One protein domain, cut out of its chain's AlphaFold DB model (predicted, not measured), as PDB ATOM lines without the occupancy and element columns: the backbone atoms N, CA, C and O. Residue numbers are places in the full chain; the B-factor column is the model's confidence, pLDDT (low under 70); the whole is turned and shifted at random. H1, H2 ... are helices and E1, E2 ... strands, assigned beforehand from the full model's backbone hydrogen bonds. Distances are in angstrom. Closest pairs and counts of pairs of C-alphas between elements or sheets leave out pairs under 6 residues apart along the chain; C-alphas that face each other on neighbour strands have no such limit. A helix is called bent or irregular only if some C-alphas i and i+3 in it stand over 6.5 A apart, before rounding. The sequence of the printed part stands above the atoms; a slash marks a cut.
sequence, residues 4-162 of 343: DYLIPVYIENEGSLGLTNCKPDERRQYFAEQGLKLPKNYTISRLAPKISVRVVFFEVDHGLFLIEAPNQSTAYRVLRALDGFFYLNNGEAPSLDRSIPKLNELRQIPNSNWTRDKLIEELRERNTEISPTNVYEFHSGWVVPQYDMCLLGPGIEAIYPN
ATOM      1  N   ASP A   4     -49.828 -24.983  13.465       91.94
ATOM      2  CA  ASP A   4     -48.680 -24.882  14.358       91.94
ATOM      3  C   ASP A   4     -48.465 -26.238  15.033       91.94
ATOM      4  O   ASP A   4     -49.339 -26.718  15.752       91.94
ATOM      5  N   TYR A   5     -47.321 -26.874  14.788       89.50
ATOM      6  CA  TYR A   5     -47.006 -28.211  15.289       89.50
ATOM      7  C   TYR A   5     -45.825 -28.162  16.253       89.50
ATOM      8  O   TYR A   5     -44.710 -27.811  15.870       89.50
ATOM      9  N   LEU A   6     -46.070 -28.531  17.503       86.69
ATOM     10  CA  LEU A   6     -45.076 -28.565  18.564       86.69
ATOM     11  C   LEU A   6     -44.333 -29.903  18.571       86.69
ATOM     12  O   LEU A   6     -44.955 -30.963  18.448       86.69
ATOM     13  N   ILE A   7     -43.017 -29.841  18.760       80.62
ATOM     14  CA  ILE A   7     -42.160 -31.008  18.979       80.62
ATOM     15  C   ILE A   7     -41.704 -30.978  20.447       80.62
ATOM     16  O   ILE A   7     -41.141 -29.963  20.870       80.62
ATOM     17  N   PRO A   8     -41.934 -32.047  21.230       68.06
ATOM     18  CA  PRO A   8     -41.479 -32.127  22.615       68.06
ATOM     19  C   PRO A   8     -39.952 -32.310  22.652       68.06
ATOM     20  O   PRO A   8     -39.439 -33.416  22.548       68.06
ATOM     21  N   VAL A   9     -39.213 -31.202  22.729       70.81
ATOM     22  CA  VAL A   9     -37.744 -31.165  22.845       70.81
ATOM     23  C   VAL A   9     -37.377 -30.056  23.805       70.81
ATOM     24  O   VAL A   9     -37.900 -28.963  23.642       70.81
ATOM     25  N   TYR A  10     -36.457 -30.295  24.738       67.62
ATOM     26  CA  TYR A  10     -35.972 -29.244  25.625       67.62
ATOM     27  C   TYR A  10     -34.788 -28.521  24.981       67.62
ATOM     28  O   TYR A  10     -33.710 -29.077  24.787       67.62
ATOM     29  N   ILE A  11     -34.990 -27.258  24.636       68.75
ATOM     30  CA  ILE A  11     -33.940 -26.405  24.091       68.75
ATOM     31  C   ILE A  11     -33.355 -25.596  25.236       68.75
ATOM     32  O   ILE A  11     -34.056 -24.824  25.893       68.75
ATOM     33  N   GLU A  12     -32.055 -25.768  25.449       62.09
ATOM     34  CA  GLU A  12     -31.306 -25.015  26.440       62.09
ATOM     35  C   GLU A  12     -31.232 -23.538  26.052       62.09
ATOM     36  O   GLU A  12     -30.932 -23.183  24.909       62.09
ATOM     37  N   ASN A  13     -31.490 -22.667  27.021       60.25
ATOM     38  CA  ASN A  13     -31.215 -21.244  26.907       60.25
ATOM     39  C   ASN A  13     -30.064 -20.929  27.868       60.25
ATOM     40  O   ASN A  13     -30.129 -21.288  29.043       60.25
ATOM     41  N   GLU A  14     -28.993 -20.289  27.400       52.53
ATOM     42  CA  GLU A  14     -27.856 -19.996  28.278       52.53
ATOM     43  C   GLU A  14     -28.295 -19.172  29.502       52.53
ATOM     44  O   GLU A  14     -29.017 -18.180  29.385       52.53
ATOM     45  N   GLY A  15     -27.867 -19.622  30.689       48.03
ATOM     46  CA  GLY A  15     -28.278 -19.094  31.996       48.03
ATOM     47  C   GLY A  15     -29.237 -20.002  32.779       48.03
ATOM     48  O   GLY A  15     -29.340 -19.847  33.993       48.03
ATOM     49  N   SER A  16     -29.880 -20.988  32.136       52.56
ATOM     50  CA  SER A  16     -30.821 -21.909  32.800       52.56
ATOM     51  C   SER A  16     -30.235 -23.269  33.200       52.56
ATOM     52  O   SER A  16     -30.917 -24.054  33.856       52.56
ATOM     53  N   LEU A  17     -28.955 -23.528  32.901       49.56
ATOM     54  CA  LEU A  17     -28.230 -24.772  33.235       49.56
ATOM     55  C   LEU A  17     -28.289 -25.160  34.723       49.56
ATOM     56  O   LEU A  17     -28.214 -26.339  35.054       49.56
ATOM     57  N   GLY A  18     -28.462 -24.180  35.615       51.59
ATOM     58  CA  GLY A  18     -28.661 -24.396  37.054       51.59
ATOM     59  C   GLY A  18     -30.115 -24.302  37.532       51.59
ATOM     60  O   GLY A  18     -30.384 -24.573  38.697       51.59
ATOM     61  N   LEU A  19     -31.047 -23.911  36.658       58.47
ATOM     62  CA  LEU A  19     -32.450 -23.628  36.985       58.47
ATOM     63  C   LEU A  19     -33.414 -24.729  36.531       58.47
ATOM     64  O   LEU A  19     -34.600 -24.665  36.844       58.47
ATOM     65  N   THR A  20     -32.931 -25.756  35.830       58.72
ATOM     66  CA  THR A  20     -33.745 -26.882  35.335       58.72
ATOM     67  C   THR A  20     -34.550 -27.577  36.439       58.72
ATOM     68  O   THR A  20     -35.672 -28.012  36.191       58.72
ATOM     69  N   ASN A  21     -34.044 -27.584  37.676       65.31
ATOM     70  CA  ASN A  21     -34.739 -28.126  38.851       65.31
ATOM     71  C   ASN A  21     -35.561 -27.087  39.642       65.31
ATOM     72  O   ASN A  21     -36.277 -27.459  40.572       65.31
ATOM     73  N   CYS A  22     -35.464 -25.800  39.302       70.62
ATOM     74  CA  CYS A  22     -36.207 -24.728  39.962       70.62
ATOM     75  C   CYS A  22     -37.649 -24.667  39.459       70.62
ATOM     76  O   CYS A  22     -37.920 -24.878  38.271       70.62
ATOM     77  N   LYS A  23     -38.570 -24.312  40.356       80.62
ATOM     78  CA  LYS A  23     -39.976 -24.070  40.006       80.62
ATOM     79  C   LYS A  23     -40.100 -22.831  39.110       80.62
ATOM     80  O   LYS A  23     -39.294 -21.911  39.245       80.62
ATOM     81  N   PRO A  24     -41.137 -22.733  38.256       79.88
ATOM     82  CA  PRO A  24     -41.327 -21.572  37.385       79.88
ATOM     83  C   PRO A  24     -41.271 -20.220  38.116       79.88
ATOM     84  O   PRO A  24     -40.668 -19.281  37.606       79.88
ATOM     85  N   ASP A  25     -41.832 -20.115  39.322       84.62
ATOM     86  CA  ASP A  25     -41.802 -18.868  40.101       84.62
ATOM     87  C   ASP A  25     -40.388 -18.494  40.571       84.62
ATOM     88  O   ASP A  25     -40.001 -17.330  40.485       84.62
ATOM     89  N   GLU A  26     -39.581 -19.481  40.969       83.94
ATOM     90  CA  GLU A  26     -38.171 -19.293  41.343       83.94
ATOM     91  C   GLU A  26     -37.347 -18.834  40.134       83.94
ATOM     92  O   GLU A  26     -36.511 -17.940  40.244       83.94
ATOM     93  N   ARG A  27     -37.632 -19.379  38.942       81.88
ATOM     94  CA  ARG A  27     -36.994 -18.925  37.699       81.88
ATOM     95  C   ARG A  27     -37.389 -17.491  37.363       81.88
ATOM     96  O   ARG A  27     -36.525 -16.682  37.045       81.88
ATOM     97  N   ARG A  28     -38.674 -17.128  37.464       85.12
ATOM     98  CA  ARG A  28     -39.121 -15.735  37.247       85.12
ATOM     99  C   ARG A  28     -38.429 -14.774  38.206       85.12
ATOM    100  O   ARG A  28     -37.997 -13.706  37.776       85.12
ATOM    101  N   GLN A  29     -38.325 -15.164  39.474       85.56
ATOM    102  CA  GLN A  29     -37.629 -14.390  40.491       85.56
ATOM    103  C   GLN A  29     -36.153 -14.217  40.129       85.56
ATOM    104  O   GLN A  29     -35.682 -13.085  40.107       85.56
ATOM    105  N   TYR A  30     -35.462 -15.288  39.732       83.62
ATOM    106  CA  TYR A  30     -34.079 -15.210  39.264       83.62
ATOM    107  C   TYR A  30     -33.916 -14.217  38.103       83.62
ATOM    108  O   TYR A  30     -33.073 -13.325  38.166       83.62
ATOM    109  N   PHE A  31     -34.748 -14.310  37.059       82.62
ATOM    110  CA  PHE A  31     -34.685 -13.372  35.933       82.62
ATOM    111  C   PHE A  31     -34.892 -11.918  36.391       82.62
ATOM    112  O   PHE A  31     -34.166 -11.032  35.946       82.62
ATOM    113  N   ALA A  32     -35.836 -11.671  37.303       85.62
ATOM    114  CA  ALA A  32     -36.084 -10.340  37.849       85.62
ATOM    115  C   ALA A  32     -34.903  -9.813  38.686       85.62
ATOM    116  O   ALA A  32     -34.487  -8.671  38.495       85.62
ATOM    117  N   GLU A  33     -34.337 -10.643  39.566       85.50
ATOM    118  CA  GLU A  33     -33.199 -10.302  40.432       85.50
ATOM    119  C   GLU A  33     -31.924 -10.022  39.634       85.50
ATOM    120  O   GLU A  33     -31.172  -9.108  39.966       85.50
ATOM    121  N   GLN A  34     -31.704 -10.760  38.544       81.50
ATOM    122  CA  GLN A  34     -30.577 -10.544  37.635       81.50
ATOM    123  C   GLN A  34     -30.820  -9.404  36.626       81.50
ATOM    124  O   GLN A  34     -29.966  -9.134  35.781       81.50
ATOM    125  N   GLY A  35     -31.984  -8.740  36.662       81.12
ATOM    126  CA  GLY A  35     -32.351  -7.703  35.689       81.12
ATOM    127  C   GLY A  35     -32.486  -8.223  34.250       81.12
ATOM    128  O   GLY A  35     -32.387  -7.450  33.291       81.12
ATOM    129  N   LEU A  36     -32.700  -9.530  34.081       81.12
ATOM    130  CA  LEU A  36     -32.835 -10.209  32.798       81.12
ATOM    131  C   LEU A  36     -34.288 -10.183  32.311       81.12
ATOM    132  O   LEU A  36     -35.249 -10.222  33.080       81.12
ATOM    133  N   LYS A  37     -34.470 -10.150  30.989       82.62
ATOM    134  CA  LYS A  37     -35.794 -10.291  30.371       82.62
ATOM    135  C   LYS A  37     -36.090 -11.761  30.120       82.62
ATOM    136  O   LYS A  37     -35.201 -12.499  29.709       82.62
ATOM    137  N   LEU A  38     -37.356 -12.144  30.282       83.56
ATOM    138  CA  LEU A  38     -37.819 -13.461  29.857       83.56
ATOM    139  C   LEU A  38     -37.525 -13.678  28.364       83.56
ATOM    140  O   LEU A  38     -37.649 -12.724  27.577       83.56
ATOM    141  N   PRO A  39     -37.154 -14.906  27.968       82.75
ATOM    142  CA  PRO A  39     -36.865 -15.213  26.580       82.75
ATOM    143  C   PRO A  39     -38.101 -14.992  25.705       82.75
ATOM    144  O   PRO A  39     -39.247 -15.025  26.150       82.75
ATOM    145  N   LYS A  40     -37.866 -14.708  24.425       86.00
ATOM    146  CA  LYS A  40     -38.928 -14.485  23.441       86.00
ATOM    147  C   LYS A  40     -38.810 -15.506  22.333       86.00
ATOM    148  O   LYS A  40     -37.707 -15.797  21.883       86.00
ATOM    149  N   ASN A  41     -39.953 -15.974  21.845       91.00
ATOM    150  CA  ASN A  41     -40.007 -16.865  20.693       91.00
ATOM    151  C   ASN A  41     -39.284 -16.240  19.498       91.00
ATOM    152  O   ASN A  41     -39.465 -15.054  19.206       91.00
ATOM    153  N   TYR A  42     -38.545 -17.052  18.753       89.38
ATOM    154  CA  TYR A  42     -37.819 -16.601  17.573       89.38
ATOM    155  C   TYR A  42     -37.889 -17.625  16.443       89.38
ATOM    156  O   TYR A  42     -38.175 -18.800  16.653       89.38
ATOM    157  N   THR A  43     -37.679 -17.160  15.212       91.88
ATOM    158  CA  THR A  43     -37.625 -18.028  14.028       91.88
ATOM    159  C   THR A  43     -36.187 -18.459  13.791       91.88
ATOM    160  O   THR A  43     -35.305 -17.610  13.709       91.88
ATOM    161  N   ILE A  44     -35.968 -19.765  13.671       90.50
ATOM    162  CA  ILE A  44     -34.668 -20.357  13.337       90.50
ATOM    163  C   ILE A  44     -34.476 -20.330  11.821       90.50
ATOM    164  O   ILE A  44     -33.422 -19.944  11.318       90.50
ATOM    165  N   SER A  45     -35.528 -20.716  11.097       92.56
ATOM    166  CA  SER A  45     -35.531 -20.755   9.642       92.56
ATOM    167  C   SER A  45     -36.918 -20.504   9.064       92.56
ATOM    168  O   SER A  45     -37.935 -20.920   9.627       92.56
ATOM    169  N   ARG A  46     -36.942 -19.856   7.899       94.56
ATOM    170  CA  ARG A  46     -38.119 -19.723   7.042       94.56
ATOM    171  C   ARG A  46     -37.839 -20.451   5.730       94.56
ATOM    172  O   ARG A  46     -37.163 -19.919   4.857       94.56
ATOM    173  N   LEU A  47     -38.386 -21.655   5.604       93.56
ATOM    174  CA  LEU A  47     -38.161 -22.554   4.470       93.56
ATOM    175  C   LEU A  47     -39.015 -22.167   3.252       93.56
ATOM    176  O   LEU A  47     -38.619 -22.387   2.111       93.56
ATOM    177  N   ALA A  48     -40.200 -21.598   3.491       92.88
ATOM    178  CA  ALA A  48     -41.107 -21.069   2.470       92.88
ATOM    179  C   ALA A  48     -42.076 -20.043   3.102       92.88
ATOM    180  O   ALA A  48     -42.143 -19.951   4.328       92.88
ATOM    181  N   PRO A  49     -42.898 -19.301   2.326       91.88
ATOM    182  CA  PRO A  49     -43.799 -18.275   2.877       91.88
ATOM    183  C   PRO A  49     -44.772 -18.753   3.967       91.88
ATOM    184  O   PRO A  49     -45.241 -17.949   4.762       91.88
ATOM    185  N   LYS A  50     -45.097 -20.051   3.988       93.38
ATOM    186  CA  LYS A  50     -46.005 -20.686   4.958       93.38
ATOM    187  C   LYS A  50     -45.336 -21.835   5.720       93.38
ATOM    188  O   LYS A  50     -46.039 -22.719   6.201       93.38
ATOM    189  N   ILE A  51     -44.001 -21.884   5.710       96.06
ATOM    190  CA  ILE A  51     -43.225 -22.970   6.307       96.06
ATOM    191  C   ILE A  51     -42.058 -22.381   7.097       96.06
ATOM    192  O   ILE A  51     -41.127 -21.824   6.505       96.06
ATOM    193  N   SER A  52     -42.093 -22.539   8.415       96.12
ATOM    194  CA  SER A  52     -41.058 -22.031   9.323       96.12
ATOM    195  C   SER A  52     -40.756 -23.030  10.428       96.12
ATOM    196  O   SER A  52     -41.616 -23.815  10.825       96.12
ATOM    197  N   VAL A  53     -39.543 -22.935  10.966       94.19
ATOM    198  CA  VAL A  53     -39.152 -23.575  12.223       94.19
ATOM    199  C   VAL A  53     -38.808 -22.486  13.229       94.19
ATOM    200  O   VAL A  53     -38.028 -21.573  12.938       94.19
ATOM    201  N   ARG A  54     -39.410 -22.567  14.412       93.00
ATOM    202  CA  ARG A  54     -39.288 -21.583  15.489       93.00
ATOM    203  C   ARG A  54     -38.859 -22.257  16.782       93.00
ATOM    204  O   ARG A  54     -39.176 -23.421  17.005       93.00
ATOM    205  N   VAL A  55     -38.199 -21.489  17.642       89.62
ATOM    206  CA  VAL A  55     -38.137 -21.785  19.074       89.62
ATOM    207  C   VAL A  55     -39.250 -21.016  19.755       89.62
ATOM    208  O   VAL A  55     -39.404 -19.806  19.543       89.62
ATOM    209  N   VAL A  56     -40.028 -21.722  20.562       90.06
ATOM    210  CA  VAL A  56     -41.067 -21.145  21.409       90.06
ATOM    211  C   VAL A  56     -40.781 -21.484  22.855       90.06
ATOM    212  O   VAL A  56     -40.282 -22.564  23.141       90.06
ATOM    213  N   PHE A  57     -41.078 -20.559  23.755       87.06
ATOM    214  CA  PHE A  57     -40.833 -20.739  25.178       87.06
ATOM    215  C   PHE A  57     -42.152 -20.899  25.921       87.06
ATOM    216  O   PHE A  57     -43.140 -20.245  25.581       87.06
ATOM    217  N   PHE A  58     -42.154 -21.739  26.947       86.00
ATOM    218  CA  PHE A  58     -43.205 -21.824  27.956       86.00
ATOM    219  C   PHE A  58     -42.552 -21.992  29.330       86.00
ATOM    220  O   PHE A  58     -41.356 -22.268  29.410       86.00
ATOM    221  N   GLU A  59     -43.308 -21.761  30.404       85.06
ATOM    222  CA  GLU A  59     -42.789 -21.847  31.773       85.06
ATOM    223  C   GLU A  59     -41.427 -21.168  31.949       85.06
ATOM    224  O   GLU A  59     -40.437 -21.782  32.342       85.06
ATOM    225  N   VAL A  60     -41.405 -19.865  31.666       82.88
ATOM    226  CA  VAL A  60     -40.235 -18.984  31.736       82.88
ATOM    227  C   VAL A  60     -39.256 -19.229  30.593       82.88
ATOM    228  O   VAL A  60     -39.165 -18.389  29.696       82.88
ATOM    229  N   ASP A  61     -38.558 -20.356  30.602       78.56
ATOM    230  CA  ASP A  61     -37.366 -20.606  29.792       78.56
ATOM    231  C   ASP A  61     -37.299 -22.006  29.167       78.56
ATOM    232  O   ASP A  61     -36.311 -22.305  28.494       78.56
ATOM    233  N   HIS A  62     -38.343 -22.834  29.290       79.75
ATOM    234  CA  HIS A  62     -38.396 -24.108  28.571       79.75
ATOM    235  C   HIS A  62     -38.639 -23.853  27.079       79.75
ATOM    236  O   HIS A  62     -39.752 -23.520  26.658       79.75
ATOM    237  N   GLY A  63     -37.581 -23.975  26.277       81.62
ATOM    238  CA  GLY A  63     -37.646 -23.843  24.826       81.62
ATOM    239  C   GLY A  63     -38.103 -25.141  24.163       81.62
ATOM    240  O   GLY A  63     -37.613 -26.207  24.511       81.62
ATOM    241  N   LEU A  64     -39.004 -25.041  23.187       85.12
ATOM    242  CA  LEU A  64     -39.495 -26.133  22.342       85.12
ATOM    243  C   LEU A  64     -39.369 -25.748  20.863       85.12
ATOM    244  O   LEU A  64     -39.387 -24.559  20.520       85.12
ATOM    245  N   PHE A  65     -39.320 -26.734  19.963       88.62
ATOM    246  CA  PHE A  65     -39.462 -26.467  18.530       88.62
ATOM    247  C   PHE A  65     -40.932 -26.369  18.125       88.62
ATOM    248  O   PHE A  65     -41.759 -27.198  18.504       88.62
ATOM    249  N   LEU A  66     -41.232 -25.388  17.276       92.00
ATOM    250  CA  LEU A  66     -42.513 -25.244  16.600       92.00
ATOM    251  C   LEU A  66     -42.308 -25.238  15.083       92.00
ATOM    252  O   LEU A  66     -41.532 -24.434  14.561       92.00
ATOM    253  N   ILE A  67     -43.034 -26.103  14.379       94.62
ATOM    254  CA  ILE A  67     -43.131 -26.106  12.921       94.62
ATOM    255  C   ILE A  67     -44.441 -25.438  12.514       94.62
ATOM    256  O   ILE A  67     -45.521 -25.937  12.813       94.62
ATOM    257  N   GLU A  68     -44.341 -24.346  11.768       96.12
ATOM    258  CA  GLU A  68     -45.483 -23.729  11.094       96.12
ATOM    259  C   GLU A  68     -45.573 -24.331   9.688       96.12
ATOM    260  O   GLU A  68     -44.588 -24.301   8.948       96.12
ATOM    261  N   ALA A  69     -46.714 -24.911   9.309       95.50
ATOM    262  CA  ALA A  69     -46.874 -25.573   8.011       95.50
ATOM    263  C   ALA A  69     -48.320 -25.503   7.481       95.50
ATOM    264  O   ALA A  69     -49.271 -25.418   8.257       95.50
ATOM    265  N   PRO A  70     -48.547 -25.581   6.153       94.19
ATOM    266  CA  PRO A  70     -49.898 -25.554   5.583       94.19
ATOM    267  C   PRO A  70     -50.713 -26.827   5.859       94.19
ATOM    268  O   PRO A  70     -51.931 -26.806   5.708       94.19
ATOM    269  N   ASN A  71     -50.051 -27.943   6.181       90.94
ATOM    270  CA  ASN A  71     -50.667 -29.229   6.497       90.94
ATOM    271  C   ASN A  71     -49.673 -30.152   7.223       90.94
ATOM    272  O   ASN A  71     -48.455 -29.948   7.168       90.94
ATOM    273  N   GLN A  72     -50.203 -31.215   7.829       88.88
ATOM    274  CA  GLN A  72     -49.444 -32.195   8.608       88.88
ATOM    275  C   GLN A  72     -48.362 -32.918   7.787       88.88
ATOM    276  O   GLN A  72     -47.256 -33.131   8.272       88.88
ATOM    277  N   SER A  73     -48.634 -33.252   6.519       90.00
ATOM    278  CA  SER A  73     -47.645 -33.893   5.634       90.00
ATOM    279  C   SER A  73     -46.399 -33.020   5.448       90.00
ATOM    280  O   SER A  73     -45.265 -33.496   5.546       90.00
ATOM    281  N   THR A  74     -46.603 -31.715   5.261       92.56
ATOM    282  CA  THR A  74     -45.513 -30.740   5.159       92.56
ATOM    283  C   THR A  74     -44.766 -30.613   6.482       92.56
ATOM    284  O   THR A  74     -43.536 -30.593   6.474       92.56
ATOM    285  N   ALA A  75     -45.482 -30.600   7.610       92.31
ATOM    286  CA  ALA A  75     -44.871 -30.561   8.935       92.31
ATOM    287  C   ALA A  75     -43.968 -31.779   9.189       92.31
ATOM    288  O   ALA A  75     -42.823 -31.616   9.599       92.31
ATOM    289  N   TYR A  76     -44.412 -32.991   8.838       90.31
ATOM    290  CA  TYR A  76     -43.584 -34.198   8.945       90.31
ATOM    291  C   TYR A  76     -42.348 -34.163   8.047       90.31
ATOM    292  O   TYR A  76     -41.303 -34.689   8.427       90.31
ATOM    293  N   ARG A  77     -42.427 -33.549   6.862       90.56
ATOM    294  CA  ARG A  77     -41.243 -33.371   6.010       90.56
ATOM    295  C   ARG A  77     -40.220 -32.440   6.664       90.56
ATOM    296  O   ARG A  77     -39.028 -32.729   6.601       90.56
ATOM    297  N   VAL A  78     -40.677 -31.357   7.293       93.38
ATOM    298  CA  VAL A  78     -39.807 -30.447   8.056       93.38
ATOM    299  C   VAL A  78     -39.213 -31.162   9.271       93.38
ATOM    300  O   VAL A  78     -38.005 -31.088   9.470       93.38
ATOM    301  N   LEU A  79     -40.017 -31.932  10.014       91.25
ATOM    302  CA  LEU A  79     -39.541 -32.749  11.133       91.25
ATOM    303  C   LEU A  79     -38.441 -33.723  10.695       91.25
ATOM    304  O   LEU A  79     -37.400 -33.785  11.329       91.25
ATOM    305  N   ARG A  80     -38.607 -34.426   9.567       90.25
ATOM    306  CA  ARG A  80     -37.563 -35.331   9.052       90.25
ATOM    307  C   ARG A  80     -36.268 -34.603   8.691       90.25
ATOM    308  O   ARG A  80     -35.197 -35.182   8.845       90.25
ATOM    309  N   ALA A  81     -36.352 -33.369   8.193       92.75
ATOM    310  CA  ALA A  81     -35.168 -32.554   7.934       92.75
ATOM    311  C   ALA A  81     -34.477 -32.142   9.246       92.75
ATOM    312  O   ALA A  81     -33.253 -32.220   9.336       92.75
ATOM    313  N   LEU A  82     -35.264 -31.773  10.262       91.25
ATOM    314  CA  LEU A  82     -34.792 -31.450  11.609       91.25
ATOM    315  C   LEU A  82     -34.101 -32.655  12.268       91.25
ATOM    316  O   LEU A  82     -32.949 -32.561  12.680       91.25
ATOM    317  N   ASP A  83     -34.767 -33.810  12.297       88.44
ATOM    318  CA  ASP A  83     -34.202 -35.052  12.824       88.44
ATOM    319  C   ASP A  83     -32.945 -35.449  12.054       88.44
ATOM    320  O   ASP A  83     -31.943 -35.838  12.644       88.44
ATOM    321  N   GLY A  84     -32.984 -35.331  10.724       89.12
ATOM    322  CA  GLY A  84     -31.853 -35.628   9.860       89.12
ATOM    323  C   GLY A  84     -30.620 -34.792  10.192       89.12
ATOM    324  O   GLY A  84     -29.519 -35.341  10.249       89.12
ATOM    325  N   PHE A  85     -30.803 -33.499  10.472       90.94
ATOM    326  CA  PHE A  85     -29.730 -32.631  10.951       90.94
ATOM    327  C   PHE A  85     -29.127 -33.157  12.261       90.94
ATOM    328  O   PHE A  85     -27.905 -33.284  12.364       90.94
ATOM    329  N   PHE A  86     -29.959 -33.517  13.239       86.44
ATOM    330  CA  PHE A  86     -29.469 -34.007  14.527       86.44
ATOM    331  C   PHE A  86     -28.797 -35.373  14.425       86.44
ATOM    332  O   PHE A  86     -27.694 -35.540  14.938       86.44
ATOM    333  N   TYR A  87     -29.346 -36.312  13.652       84.62
ATOM    334  CA  TYR A  87     -28.652 -37.566  13.374       84.62
ATOM    335  C   TYR A  87     -27.270 -37.304  12.766       84.62
ATOM    336  O   TYR A  87     -26.287 -37.924  13.171       84.62
ATOM    337  N   LEU A  88     -27.154 -36.386  11.810       85.56
ATOM    338  CA  LEU A  88     -25.888 -36.149  11.122       85.56
ATOM    339  C   LEU A  88     -24.787 -35.589  12.035       85.56
ATOM    340  O   LEU A  88     -23.615 -35.951  11.871       85.56
ATOM    341  N   ASN A  89     -25.169 -34.720  12.971       82.00
ATOM    342  CA  ASN A  89     -24.241 -34.018  13.856       82.00
ATOM    343  C   ASN A  89     -24.009 -34.764  15.177       82.00
ATOM    344  O   ASN A  89     -22.865 -34.899  15.604       82.00
ATOM    345  N   ASN A  90     -25.065 -35.333  15.761       76.75
ATOM    346  CA  ASN A  90     -25.066 -35.814  17.145       76.75
ATOM    347  C   ASN A  90     -25.232 -37.332  17.254       76.75
ATOM    348  O   ASN A  90     -25.072 -37.906  18.325       76.75
ATOM    349  N   GLY A  91     -25.527 -38.017  16.146       75.62
ATOM    350  CA  GLY A  91     -25.759 -39.462  16.145       75.62
ATOM    351  C   GLY A  91     -27.192 -39.853  16.511       75.62
ATOM    352  O   GLY A  91     -27.644 -40.924  16.112       75.62
ATOM    353  N   GLU A  92     -27.930 -38.963  17.163       75.31
ATOM    354  CA  GLU A  92     -29.291 -39.151  17.660       75.31
ATOM    355  C   GLU A  92     -30.167 -37.936  17.338       75.31
ATOM    356  O   GLU A  92     -29.653 -36.875  16.990       75.31
ATOM    357  N   ALA A  93     -31.488 -38.100  17.411       75.19
ATOM    358  CA  ALA A  93     -32.446 -37.033  17.168       75.19
ATOM    359  C   ALA A  93     -33.452 -36.930  18.323       75.19
ATOM    360  O   ALA A  93     -33.861 -37.957  18.865       75.19
ATOM    361  N   PRO A  94     -33.921 -35.716  18.648       66.31
ATOM    362  CA  PRO A  94     -34.858 -35.508  19.742       66.31
ATOM    363  C   PRO A  94     -36.157 -36.320  19.623       66.31
ATOM    364  O   PRO A  94     -36.707 -36.752  20.627       66.31
ATOM    365  N   SER A  95     -36.649 -36.577  18.403       62.41
ATOM    366  CA  SER A  95     -37.916 -37.288  18.180       62.41
ATOM    367  C   SER A  95     -37.804 -38.830  18.276       62.41
ATOM    368  O   SER A  95     -38.609 -39.548  17.663       62.41
ATOM    369  N   LEU A  96     -36.734 -39.362  18.875       60.94
ATOM    370  CA  LEU A  96     -36.457 -40.804  18.911       60.94
ATOM    371  C   LEU A  96     -37.444 -41.579  19.799       60.94
ATOM    372  O   LEU A  96     -37.657 -42.762  19.527       60.94
ATOM    373  N   ASP A  97     -38.079 -40.948  20.791       59.88
ATOM    374  CA  ASP A  97     -39.044 -41.632  21.660       59.88
ATOM    375  C   ASP A  97     -40.319 -42.030  20.886       59.88
ATOM    376  O   ASP A  97     -40.913 -41.243  20.143       59.88
ATOM    377  N   ARG A  98     -40.713 -43.305  21.007       51.81
ATOM    378  CA  ARG A  98     -41.873 -43.896  20.316       51.81
ATOM    379  C   ARG A  98     -43.165 -43.804  21.115       51.81
ATOM    380  O   ARG A  98     -44.210 -44.165  20.575       51.81
ATOM    381  N   SER A  99     -43.108 -43.386  22.374       50.00
ATOM    382  CA  SER A  99     -44.283 -43.381  23.239       50.00
ATOM    383  C   SER A  99     -45.257 -42.230  22.940       50.00
ATOM    384  O   SER A  99     -46.391 -42.271  23.415       50.00
ATOM    385  N   ILE A 100     -44.874 -41.254  22.095       55.47
ATOM    386  CA  ILE A 100     -45.600 -39.980  21.929       55.47
ATOM    387  C   ILE A 100     -45.842 -39.592  20.457       55.47
ATOM    388  O   ILE A 100     -44.999 -39.838  19.586       55.47
ATOM    389  N   PRO A 101     -46.971 -38.915  20.146       56.84
ATOM    390  CA  PRO A 101     -47.146 -38.210  18.880       56.84
ATOM    391  C   PRO A 101     -46.016 -37.201  18.615       56.84
ATOM    392  O   PRO A 101     -45.857 -36.204  19.314       56.84
ATOM    393  N   LYS A 102     -45.259 -37.427  17.538       72.38
ATOM    394  CA  LYS A 102     -44.095 -36.600  17.162       72.38
ATOM    395  C   LYS A 102     -44.417 -35.141  16.817       72.38
ATOM    396  O   LYS A 102     -43.513 -34.313  16.774       72.38
ATOM    397  N   LEU A 103     -45.676 -34.849  16.501       83.62
ATOM    398  CA  LEU A 103     -46.170 -33.515  16.179       83.62
ATOM    399  C   LEU A 103     -47.483 -33.297  16.918       83.62
ATOM    400  O   LEU A 103     -48.435 -34.049  16.720       83.62
ATOM    401  N   ASN A 104     -47.529 -32.249  17.729       84.31
ATOM    402  CA  ASN A 104     -48.697 -31.875  18.510       84.31
ATOM    403  C   ASN A 104     -49.277 -30.574  17.953       84.31
ATOM    404  O   ASN A 104     -48.639 -29.527  18.040       84.31
ATOM    405  N   GLU A 105     -50.453 -30.636  17.327       87.94
ATOM    406  CA  GLU A 105     -51.061 -29.453  16.712       87.94
ATOM    407  C   GLU A 105     -51.642 -28.515  17.778       87.94
ATOM    408  O   GLU A 105     -52.392 -28.941  18.659       87.94
ATOM    409  N   LEU A 106     -51.320 -27.228  17.681       89.00
ATOM    410  CA  LEU A 106     -51.725 -26.192  18.621       89.00
ATOM    411  C   LEU A 106     -52.812 -25.284  18.046       89.00
ATOM    412  O   LEU A 106     -52.915 -25.047  16.841       89.00
ATOM    413  N   ARG A 107     -53.632 -24.737  18.943       88.81
ATOM    414  CA  ARG A 107     -54.580 -23.655  18.643       88.81
ATOM    415  C   ARG A 107     -53.916 -22.284  18.708       88.81
ATOM    416  O   ARG A 107     -54.336 -21.381  17.988       88.81
ATOM    417  N   GLN A 108     -52.921 -22.136  19.580       91.06
ATOM    418  CA  GLN A 108     -52.193 -20.894  19.817       91.06
ATOM    419  C   GLN A 108     -50.714 -21.174  20.096       91.06
ATOM    420  O   GLN A 108     -50.358 -22.198  20.680       91.06
ATOM    421  N   ILE A 109     -49.854 -20.233  19.705       91.88
ATOM    422  CA  ILE A 109     -48.408 -20.320  19.925       91.88
ATOM    423  C   ILE A 109     -48.085 -20.048  21.409       91.88
ATOM    424  O   ILE A 109     -48.539 -19.023  21.932       91.88
ATOM    425  N   PRO A 110     -47.262 -20.884  22.073       89.88
ATOM    426  CA  PRO A 110     -46.904 -20.699  23.478       89.88
ATOM    427  C   PRO A 110     -46.118 -19.414  23.729       89.88
ATOM    428  O   PRO A 110     -45.492 -18.865  22.822       89.88
ATOM    429  N   ASN A 111     -46.109 -18.940  24.971       89.31
ATOM    430  CA  ASN A 111     -45.205 -17.879  25.410       89.31
ATOM    431  C   ASN A 111     -44.652 -18.177  26.808       89.31
ATOM    432  O   ASN A 111     -45.241 -18.958  27.551       89.31
ATOM    433  N   SER A 112     -43.560 -17.512  27.197       86.50
ATOM    434  CA  SER A 112     -42.876 -17.742  28.480       86.50
ATOM    435  C   SER A 112     -43.752 -17.584  29.723       86.50
ATOM    436  O   SER A 112     -43.361 -18.024  30.798       86.50
ATOM    437  N   ASN A 113     -44.926 -16.955  29.620       86.69
ATOM    438  CA  ASN A 113     -45.844 -16.838  30.747       86.69
ATOM    439  C   ASN A 113     -46.806 -18.019  30.881       86.69
ATOM    440  O   ASN A 113     -47.455 -18.118  31.920       86.69
ATOM    441  N   TRP A 114     -46.917 -18.879  29.867       89.25
ATOM    442  CA  TRP A 114     -47.787 -20.047  29.908       89.25
ATOM    443  C   TRP A 114     -47.317 -21.055  30.946       89.25
ATOM    444  O   TRP A 114     -46.123 -21.315  31.088       89.25
ATOM    445  N   THR A 115     -48.293 -21.634  31.635       85.25
ATOM    446  CA  THR A 115     -48.112 -22.823  32.461       85.25
ATOM    447  C   THR A 115     -48.216 -24.075  31.597       85.25
ATOM    448  O   THR A 115     -48.782 -24.048  30.498       85.25
ATOM    449  N   ARG A 116     -47.731 -25.196  32.123       78.38
ATOM    450  CA  ARG A 116     -47.969 -26.533  31.574       78.38
ATOM    451  C   ARG A 116     -49.442 -26.818  31.282       78.38
ATOM    452  O   ARG A 116     -49.767 -27.216  30.168       78.38
ATOM    453  N   ASP A 117     -50.336 -26.559  32.234       82.88
ATOM    454  CA  ASP A 117     -51.773 -26.807  32.046       82.88
ATOM    455  C   ASP A 117     -52.326 -26.006  30.866       82.88
ATOM    456  O   ASP A 117     -53.069 -26.534  30.039       82.88
ATOM    457  N   LYS A 118     -51.871 -24.755  30.717       87.00
ATOM    458  CA  LYS A 118     -52.260 -23.922  29.583       87.00
ATOM    459  C   LYS A 118     -51.758 -24.480  28.251       87.00
ATOM    460  O   LYS A 118     -52.501 -24.463  27.276       87.00
ATOM    461  N   LEU A 119     -50.528 -24.994  28.196       85.69
ATOM    462  CA  LEU A 119     -49.994 -25.629  26.988       85.69
ATOM    463  C   LEU A 119     -50.846 -26.838  26.567       85.69
ATOM    464  O   LEU A 119     -51.166 -26.978  25.389       85.69
ATOM    465  N   ILE A 120     -51.255 -27.672  27.528       81.44
ATOM    466  CA  ILE A 120     -52.090 -28.859  27.287       81.44
ATOM    467  C   ILE A 120     -53.481 -28.468  26.783       81.44
ATOM    468  O   ILE A 120     -54.005 -29.088  25.857       81.44
ATOM    469  N   GLU A 121     -54.095 -27.441  27.375       84.19
ATOM    470  CA  GLU A 121     -55.413 -26.947  26.958       84.19
ATOM    471  C   GLU A 121     -55.458 -26.513  25.488       84.19
ATOM    472  O   GLU A 121     -56.503 -26.640  24.841       84.19
ATOM    473  N   GLU A 122     -54.337 -26.004  24.974       89.19
ATOM    474  CA  GLU A 122     -54.212 -25.457  23.623       89.19
ATOM    475  C   GLU A 122     -53.887 -26.517  22.559       89.19
ATOM    476  O   GLU A 122     -53.886 -26.203  21.365       89.19
ATOM    477  N   LEU A 123     -53.686 -27.780  22.948       84.12
ATOM    478  CA  LEU A 123     -53.566 -28.901  22.015       84.12
ATOM    479  C   LEU A 123     -54.905 -29.149  21.294       84.12
ATOM    480  O   LEU A 123     -55.970 -29.255  21.911       84.12
ATOM    481  N   ARG A 124     -54.880 -29.213  19.954       78.12
ATOM    482  CA  ARG A 124     -56.079 -29.427  19.119       78.12
ATOM    483  C   ARG A 124     -56.645 -30.824  19.285       78.12
ATOM    484  O   ARG A 124     -57.836 -30.966  19.560       78.12
ATOM    485  N   GLU A 125     -55.792 -31.826  19.145       68.81
ATOM    486  CA  GLU A 125     -56.119 -33.196  19.494       68.81
ATOM    487  C   GLU A 125     -55.830 -33.366  20.982       68.81
ATOM    488  O   GLU A 125     -54.703 -33.629  21.397       68.81
ATOM    489  N   ARG A 126     -56.874 -33.240  21.808       53.97
ATOM    490  CA  ARG A 126     -56.881 -33.943  23.090       53.97
ATOM    491  C   ARG A 126     -56.979 -35.421  22.743       53.97
ATOM    492  O   ARG A 126     -58.074 -35.977  22.777       53.97
ATOM    493  N   ASN A 127     -55.873 -36.039  22.323       47.97
ATOM    494  CA  ASN A 127     -55.819 -37.491  22.305       47.97
ATOM    495  C   ASN A 127     -56.278 -37.918  23.693       47.97
ATOM    496  O   ASN A 127     -55.776 -37.416  24.698       47.97
ATOM    497  N   THR A 128     -57.329 -38.727  23.732       41.84
ATOM    498  CA  THR A 128     -58.162 -39.014  24.906       41.84
ATOM    499  C   THR A 128     -57.415 -39.674  26.067       41.84
ATOM    500  O   THR A 128     -58.019 -39.966  27.088       41.84
ATOM    501  N   GLU A 129     -56.100 -39.817  25.952       45.34
ATOM    502  CA  GLU A 129     -55.161 -40.130  27.016       45.34
ATOM    503  C   GLU A 129     -53.869 -39.322  26.782       45.34
ATOM    504  O   GLU A 129     -52.847 -39.856  26.350       45.34
ATOM    505  N   ILE A 130     -53.874 -38.010  27.050       49.78
ATOM    506  CA  ILE A 130     -52.612 -37.323  27.364       49.78
ATOM    507  C   ILE A 130     -52.181 -37.899  28.712       49.78
ATOM    508  O   ILE A 130     -52.578 -37.410  29.770       49.78
ATOM    509  N   SER A 131     -51.454 -39.015  28.669       50.62
ATOM    510  CA  SER A 131     -50.915 -39.629  29.873       50.62
ATOM    511  C   SER A 131     -49.989 -38.618  30.570       50.62
ATOM    512  O   SER A 131     -49.372 -37.788  29.890       50.62
ATOM    513  N   PRO A 132     -49.847 -38.663  31.906       51.50
ATOM    514  CA  PRO A 132     -48.867 -37.851  32.626       51.50
ATOM    515  C   PRO A 132     -47.469 -37.887  31.988       51.50
ATOM    516  O   PRO A 132     -46.777 -36.870  31.997       51.50
ATOM    517  N   THR A 133     -47.099 -39.013  31.363       51.16
ATOM    518  CA  THR A 133     -45.861 -39.237  30.602       51.16
ATOM    519  C   THR A 133     -45.663 -38.217  29.480       51.16
ATOM    520  O   THR A 133     -44.593 -37.622  29.393       51.16
ATOM    521  N   ASN A 134     -46.714 -37.890  28.716       53.94
ATOM    522  CA  ASN A 134     -46.616 -36.919  27.617       53.94
ATOM    523  C   ASN A 134     -46.255 -35.521  28.073       53.94
ATOM    524  O   ASN A 134     -45.680 -34.724  27.336       53.94
ATOM    525  N   VAL A 135     -46.618 -35.226  29.309       53.75
ATOM    526  CA  VAL A 135     -46.417 -33.921  29.884       53.75
ATOM    527  C   VAL A 135     -45.089 -33.850  30.640       53.75
ATOM    528  O   VAL A 135     -44.520 -32.771  30.752       53.75
ATOM    529  N   TYR A 136     -44.546 -34.980  31.109       55.12
ATOM    530  CA  TYR A 136     -43.158 -35.046  31.578       55.12
ATOM    531  C   TYR A 136     -42.160 -34.781  30.446       55.12
ATOM    532  O   TYR A 136     -41.194 -34.069  30.684       55.12
ATOM    533  N   GLU A 137     -42.425 -35.220  29.214       57.66
ATOM    534  CA  GLU A 137     -41.499 -35.026  28.085       57.66
ATOM    535  C   GLU A 137     -41.328 -33.572  27.627       57.66
ATOM    536  O   GLU A 137     -40.250 -33.203  27.164       57.66
ATOM    537  N   PHE A 138     -42.321 -32.699  27.844       56.72
ATOM    538  CA  PHE A 138     -42.116 -31.255  27.654       56.72
ATOM    539  C   PHE A 138     -41.066 -30.667  28.620       56.72
ATOM    540  O   PHE A 138     -40.570 -29.570  28.376       56.72
ATOM    541  N   HIS A 139     -40.710 -31.393  29.689       54.38
ATOM    542  CA  HIS A 139     -39.669 -31.028  30.658       54.38
ATOM    543  C   HIS A 139     -38.428 -31.931  30.609       54.38
ATOM    544  O   HIS A 139     -37.333 -31.478  30.923       54.38
ATOM    545  N   SER A 140     -38.580 -33.204  30.242       52.69
ATOM    546  CA  SER A 140     -37.504 -34.189  30.117       52.69
ATOM    547  C   SER A 140     -37.176 -34.399  28.643       52.69
ATOM    548  O   SER A 140     -37.418 -35.463  28.078       52.69
ATOM    549  N   GLY A 141     -36.694 -33.342  28.000       55.91
ATOM    550  CA  GLY A 141     -36.338 -33.375  26.590       55.91
ATOM    551  C   GLY A 141     -34.837 -33.531  26.382       55.91
ATOM    552  O   GLY A 141     -34.025 -33.152  27.227       55.91
ATOM    553  N   TRP A 142     -34.465 -34.058  25.219       62.88
ATOM    554  CA  TRP A 142     -33.085 -34.027  24.751       62.88
ATOM    555  C   TRP A 142     -32.599 -32.576  24.660       62.88
ATOM    556  O   TRP A 142     -33.218 -31.770  23.966       62.88
ATOM    557  N   VAL A 143     -31.520 -32.263  25.382       70.75
ATOM    558  CA  VAL A 143     -30.934 -30.922  25.446       70.75
ATOM    559  C   VAL A 143     -30.254 -30.622  24.116       70.75
ATOM    560  O   VAL A 143     -29.293 -31.299  23.759       70.75
ATOM    561  N   VAL A 144     -30.730 -29.602  23.398       73.19
ATOM    562  CA  VAL A 144     -30.066 -29.127  22.174       73.19
ATOM    563  C   VAL A 144     -28.977 -28.111  22.538       73.19
ATOM    564  O   VAL A 144     -29.323 -27.015  22.985       73.19
ATOM    565  N   PRO A 145     -27.682 -28.408  22.314       71.06
ATOM    566  CA  PRO A 145     -26.610 -27.452  22.559       71.06
ATOM    567  C   PRO A 145     -26.750 -26.204  21.682       71.06
ATOM    568  O   PRO A 145     -27.118 -26.275  20.507       71.06
ATOM    569  N   GLN A 146     -26.355 -25.047  22.207       71.25
ATOM    570  CA  GLN A 146     -26.427 -23.788  21.460       71.25
ATOM    571  C   GLN A 146     -25.587 -23.793  20.169       71.25
ATOM    572  O   GLN A 146     -25.973 -23.178  19.175       71.25
ATOM    573  N   TYR A 147     -24.457 -24.508  20.162       75.38
ATOM    574  CA  TYR A 147     -23.648 -24.694  18.954       75.38
ATOM    575  C   TYR A 147     -24.481 -25.285  17.806       75.38
ATOM    576  O   TYR A 147     -24.455 -24.766  16.687       75.38
ATOM    577  N   ASP A 148     -25.295 -26.298  18.105       79.69
ATOM    578  CA  ASP A 148     -26.173 -26.923  17.123       79.69
ATOM    579  C   ASP A 148     -27.285 -25.969  16.694       79.69
ATOM    580  O   ASP A 148     -27.609 -25.908  15.511       79.69
ATOM    581  N   MET A 149     -27.809 -25.147  17.609       81.81
ATOM    582  CA  MET A 149     -28.817 -24.126  17.291       81.81
ATOM    583  C   MET A 149     -28.324 -23.094  16.263       81.81
ATOM    584  O   MET A 149     -29.101 -22.672  15.403       81.81
ATOM    585  N   CYS A 150     -27.041 -22.718  16.303       82.69
ATOM    586  CA  CYS A 150     -26.428 -21.801  15.331       82.69
ATOM    587  C   CYS A 150     -26.285 -22.414  13.924       82.69
ATOM    588  O   CYS A 150     -26.281 -21.688  12.926       82.69
ATOM    589  N   LEU A 151     -26.160 -23.739  13.832       87.56
ATOM    590  CA  LEU A 151     -26.045 -24.477  12.569       87.56
ATOM    591  C   LEU A 151     -27.394 -24.989  12.058       87.56
ATOM    592  O   LEU A 151     -27.545 -25.238  10.860       87.56
ATOM    593  N   LEU A 152     -28.381 -25.118  12.947       88.44
ATOM    594  CA  LEU A 152     -29.662 -25.749  12.669       88.44
ATOM    595  C   LEU A 152     -30.393 -25.071  11.516       88.44
ATOM    596  O   LEU A 152     -30.794 -25.756  10.586       88.44
ATOM    597  N   GLY A 153     -30.541 -23.742  11.552       90.06
ATOM    598  CA  GLY A 153     -31.271 -22.980  10.531       90.06
ATOM    599  C   GLY A 153     -30.712 -23.178   9.118       90.06
ATOM    600  O   GLY A 153     -31.422 -23.700   8.259       90.06
ATOM    601  N   PRO A 154     -29.439 -22.825   8.876       90.75
ATOM    602  CA  PRO A 154     -28.765 -23.106   7.608       90.75
ATOM    603  C   PRO A 154     -28.786 -24.597   7.220       90.75
ATOM    604  O   PRO A 154     -28.998 -24.934   6.055       90.75
ATOM    605  N   GLY A 155     -28.640 -25.503   8.192       92.06
ATOM    606  CA  GLY A 155     -28.680 -26.945   7.955       92.06
ATOM    607  C   GLY A 155     -30.033 -27.440   7.444       92.06
ATOM    608  O   GLY A 155     -30.091 -28.137   6.432       92.06
ATOM    609  N   ILE A 156     -31.138 -27.048   8.083       93.12
ATOM    610  CA  ILE A 156     -32.479 -27.432   7.621       93.12
ATOM    611  C   ILE A 156     -32.848 -26.764   6.294       93.12
ATOM    612  O   ILE A 156     -33.541 -27.386   5.492       93.12
ATOM    613  N   GLU A 157     -32.360 -25.547   6.028       93.44
ATOM    614  CA  GLU A 157     -32.539 -24.848   4.744       93.44
ATOM    615  C   GLU A 157     -31.879 -25.601   3.588       93.44
ATOM    616  O   GLU A 157     -32.443 -25.652   2.495       93.44
ATOM    617  N   ALA A 158     -30.731 -26.234   3.835       93.06
ATOM    618  CA  ALA A 158     -30.045 -27.065   2.853       93.06
ATOM    619  C   ALA A 158     -30.672 -28.469   2.722       93.06
ATOM    620  O   ALA A 158     -30.813 -28.990   1.613       93.06
ATOM    621  N   ILE A 159     -31.102 -29.079   3.834       94.75
ATOM    622  CA  ILE A 159     -31.674 -30.436   3.844       94.75
ATOM    623  C   ILE A 159     -33.084 -30.461   3.244       94.75
ATOM    624  O   ILE A 159     -33.361 -31.249   2.340       94.75
ATOM    625  N   TYR A 160     -33.990 -29.610   3.733       94.88
ATOM    626  CA  TYR A 160     -35.419 -29.639   3.406       94.88
ATOM    627  C   TYR A 160     -35.759 -29.679   1.898       94.88
ATOM    628  O   TYR A 160     -36.613 -30.495   1.511       94.88
ATOM    629  N   PRO A 161     -35.156 -28.847   1.022       93.19
ATOM    630  CA  PRO A 161     -35.486 -28.855  -0.401       93.19
ATOM    631  C   PRO A 161     -35.026 -30.137  -1.110       93.19
ATOM    632  O   PRO A 161     -35.653 -30.544  -2.089       93.19
ATOM    633  N   ASN A 162     -33.994 -30.817  -0.602       93.62
ATOM    634  CA  ASN A 162     -33.448 -32.030  -1.199       93.62
ATOM    635  C   ASN A 162     -34.183 -33.283  -0.689       93.62
ATOM    636  O   ASN A 162     -33.828 -33.873   0.329       93.62
TER     637      ASN A 162
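What this domain is: This is residues 4 to 162 of the 343 residues of an uncharacterized protein of Planctomycetes bacterium RBG_13_46_10 (UniProt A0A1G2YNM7). A strongly twisted sheet of five strands has two helices, H2 and H5, packed over one face; these two meet at a steep angle. H1 sits beyond one end of the sheet, away from the other helices, while the short helices H3 and H4 only graze the sheet. The printed part has 159 residues with five named helices and five named strands, in the order E1 H1 E2 E3 E4 H2 E5 H3 H4 H5; the class is mixed, helices and strands. The sheet runs E2 E3 E4 E1 E5, all antiparallel. The whole is compact, with a radius of gyration of the C-alphas of 15.3 A and spans of 47 by 38 by 30 A.

Where its parts are: The sheet holds E2, residues 42 to 48, 16.1 A long; E3, residues 51 to 58, 21.7 A; E4, residues 62 to 69, 22.3 A; E1, residues 4 to 11, 17.7 A; and E5, residues 104 to 106. E1 begins at C-alpha 4 (-48.680, -24.882, 14.358) and bends by 74 degrees at residue 8. H2, residues 72 to 90, measures 26.1 A and begins at C-alpha 72 (-49.444, -32.195, 8.608). H5, residues 146 to 159, measures 19.5 A and ends at C-alpha 159 (-31.674, -30.436, 3.844); it is only just irregular, with C-alphas 150 and 153 6.9 A apart. H1 is residues 24 to 33, 14.2 A; H3 is residues 116 to 121 and H4 residues 132 to 137.

How they stand to each other: E2, E3 and E4 form a meander, each strand the antiparallel neighbour of the one before, in two hairpins. N 44 and O 53 are 2.8 A apart between E2 and E3, N 54 and O 66 2.8 A between E3 and E4, N 7 and O 65 2.9 A between E4 and E1, and N 6 and O 104 2.8 A between E1 and E5, each within hydrogen-bond range. E4, H2 and E5 form a split strand-helix-strand unit, two strands of one sheet that are not neighbours, with a helix between them along the chain and E1 between them in the sheet; its crossover is right-handed. H2 and H5 are on the same face, giving two layers, helices on one face of a sheet. H2, at a height over the sheet of 9.7 A, lies over E4 and only just over E3, where 3 of its C-alphas fall; its closest C-alphas to E4 are those of Ala 75 and Ala 69, 5.5 A. H5, at a height of 8.9 A, runs along E2, at 1 degree on the local plane; the closest C-alphas are those of Gly 153 and Ser 45, 4.9 A. H2, with residues 78 to 85 alone, touches H5 at a steep tilt of 54 degrees, opposite ways; the closest C-alphas are those of Ala 81 and Ile 159, 5.8 A. H3 and H4 are close but not clearly touching, with the C-alphas of Arg 116 and Val 135 7.7 A apart. H1 is not on the sheet and is apart from H2, H3, H4 and H5. Every O i to N i+4 pair is within hydrogen-bond range in H1, H2, H3 and H4; in H5, 8 of 10 are.

The domain as a whole: The C-alphas farthest apart, those of Glu 33 and Asn 162, are 47.0 A apart. The printed part has no cut; the links E1 to H1 and H2 to E5 are long. Mean pLDDT of the printed part is 79.0, with residue 8 and residues 10 to 21, 94 to 101 and 125 to 142 under 70.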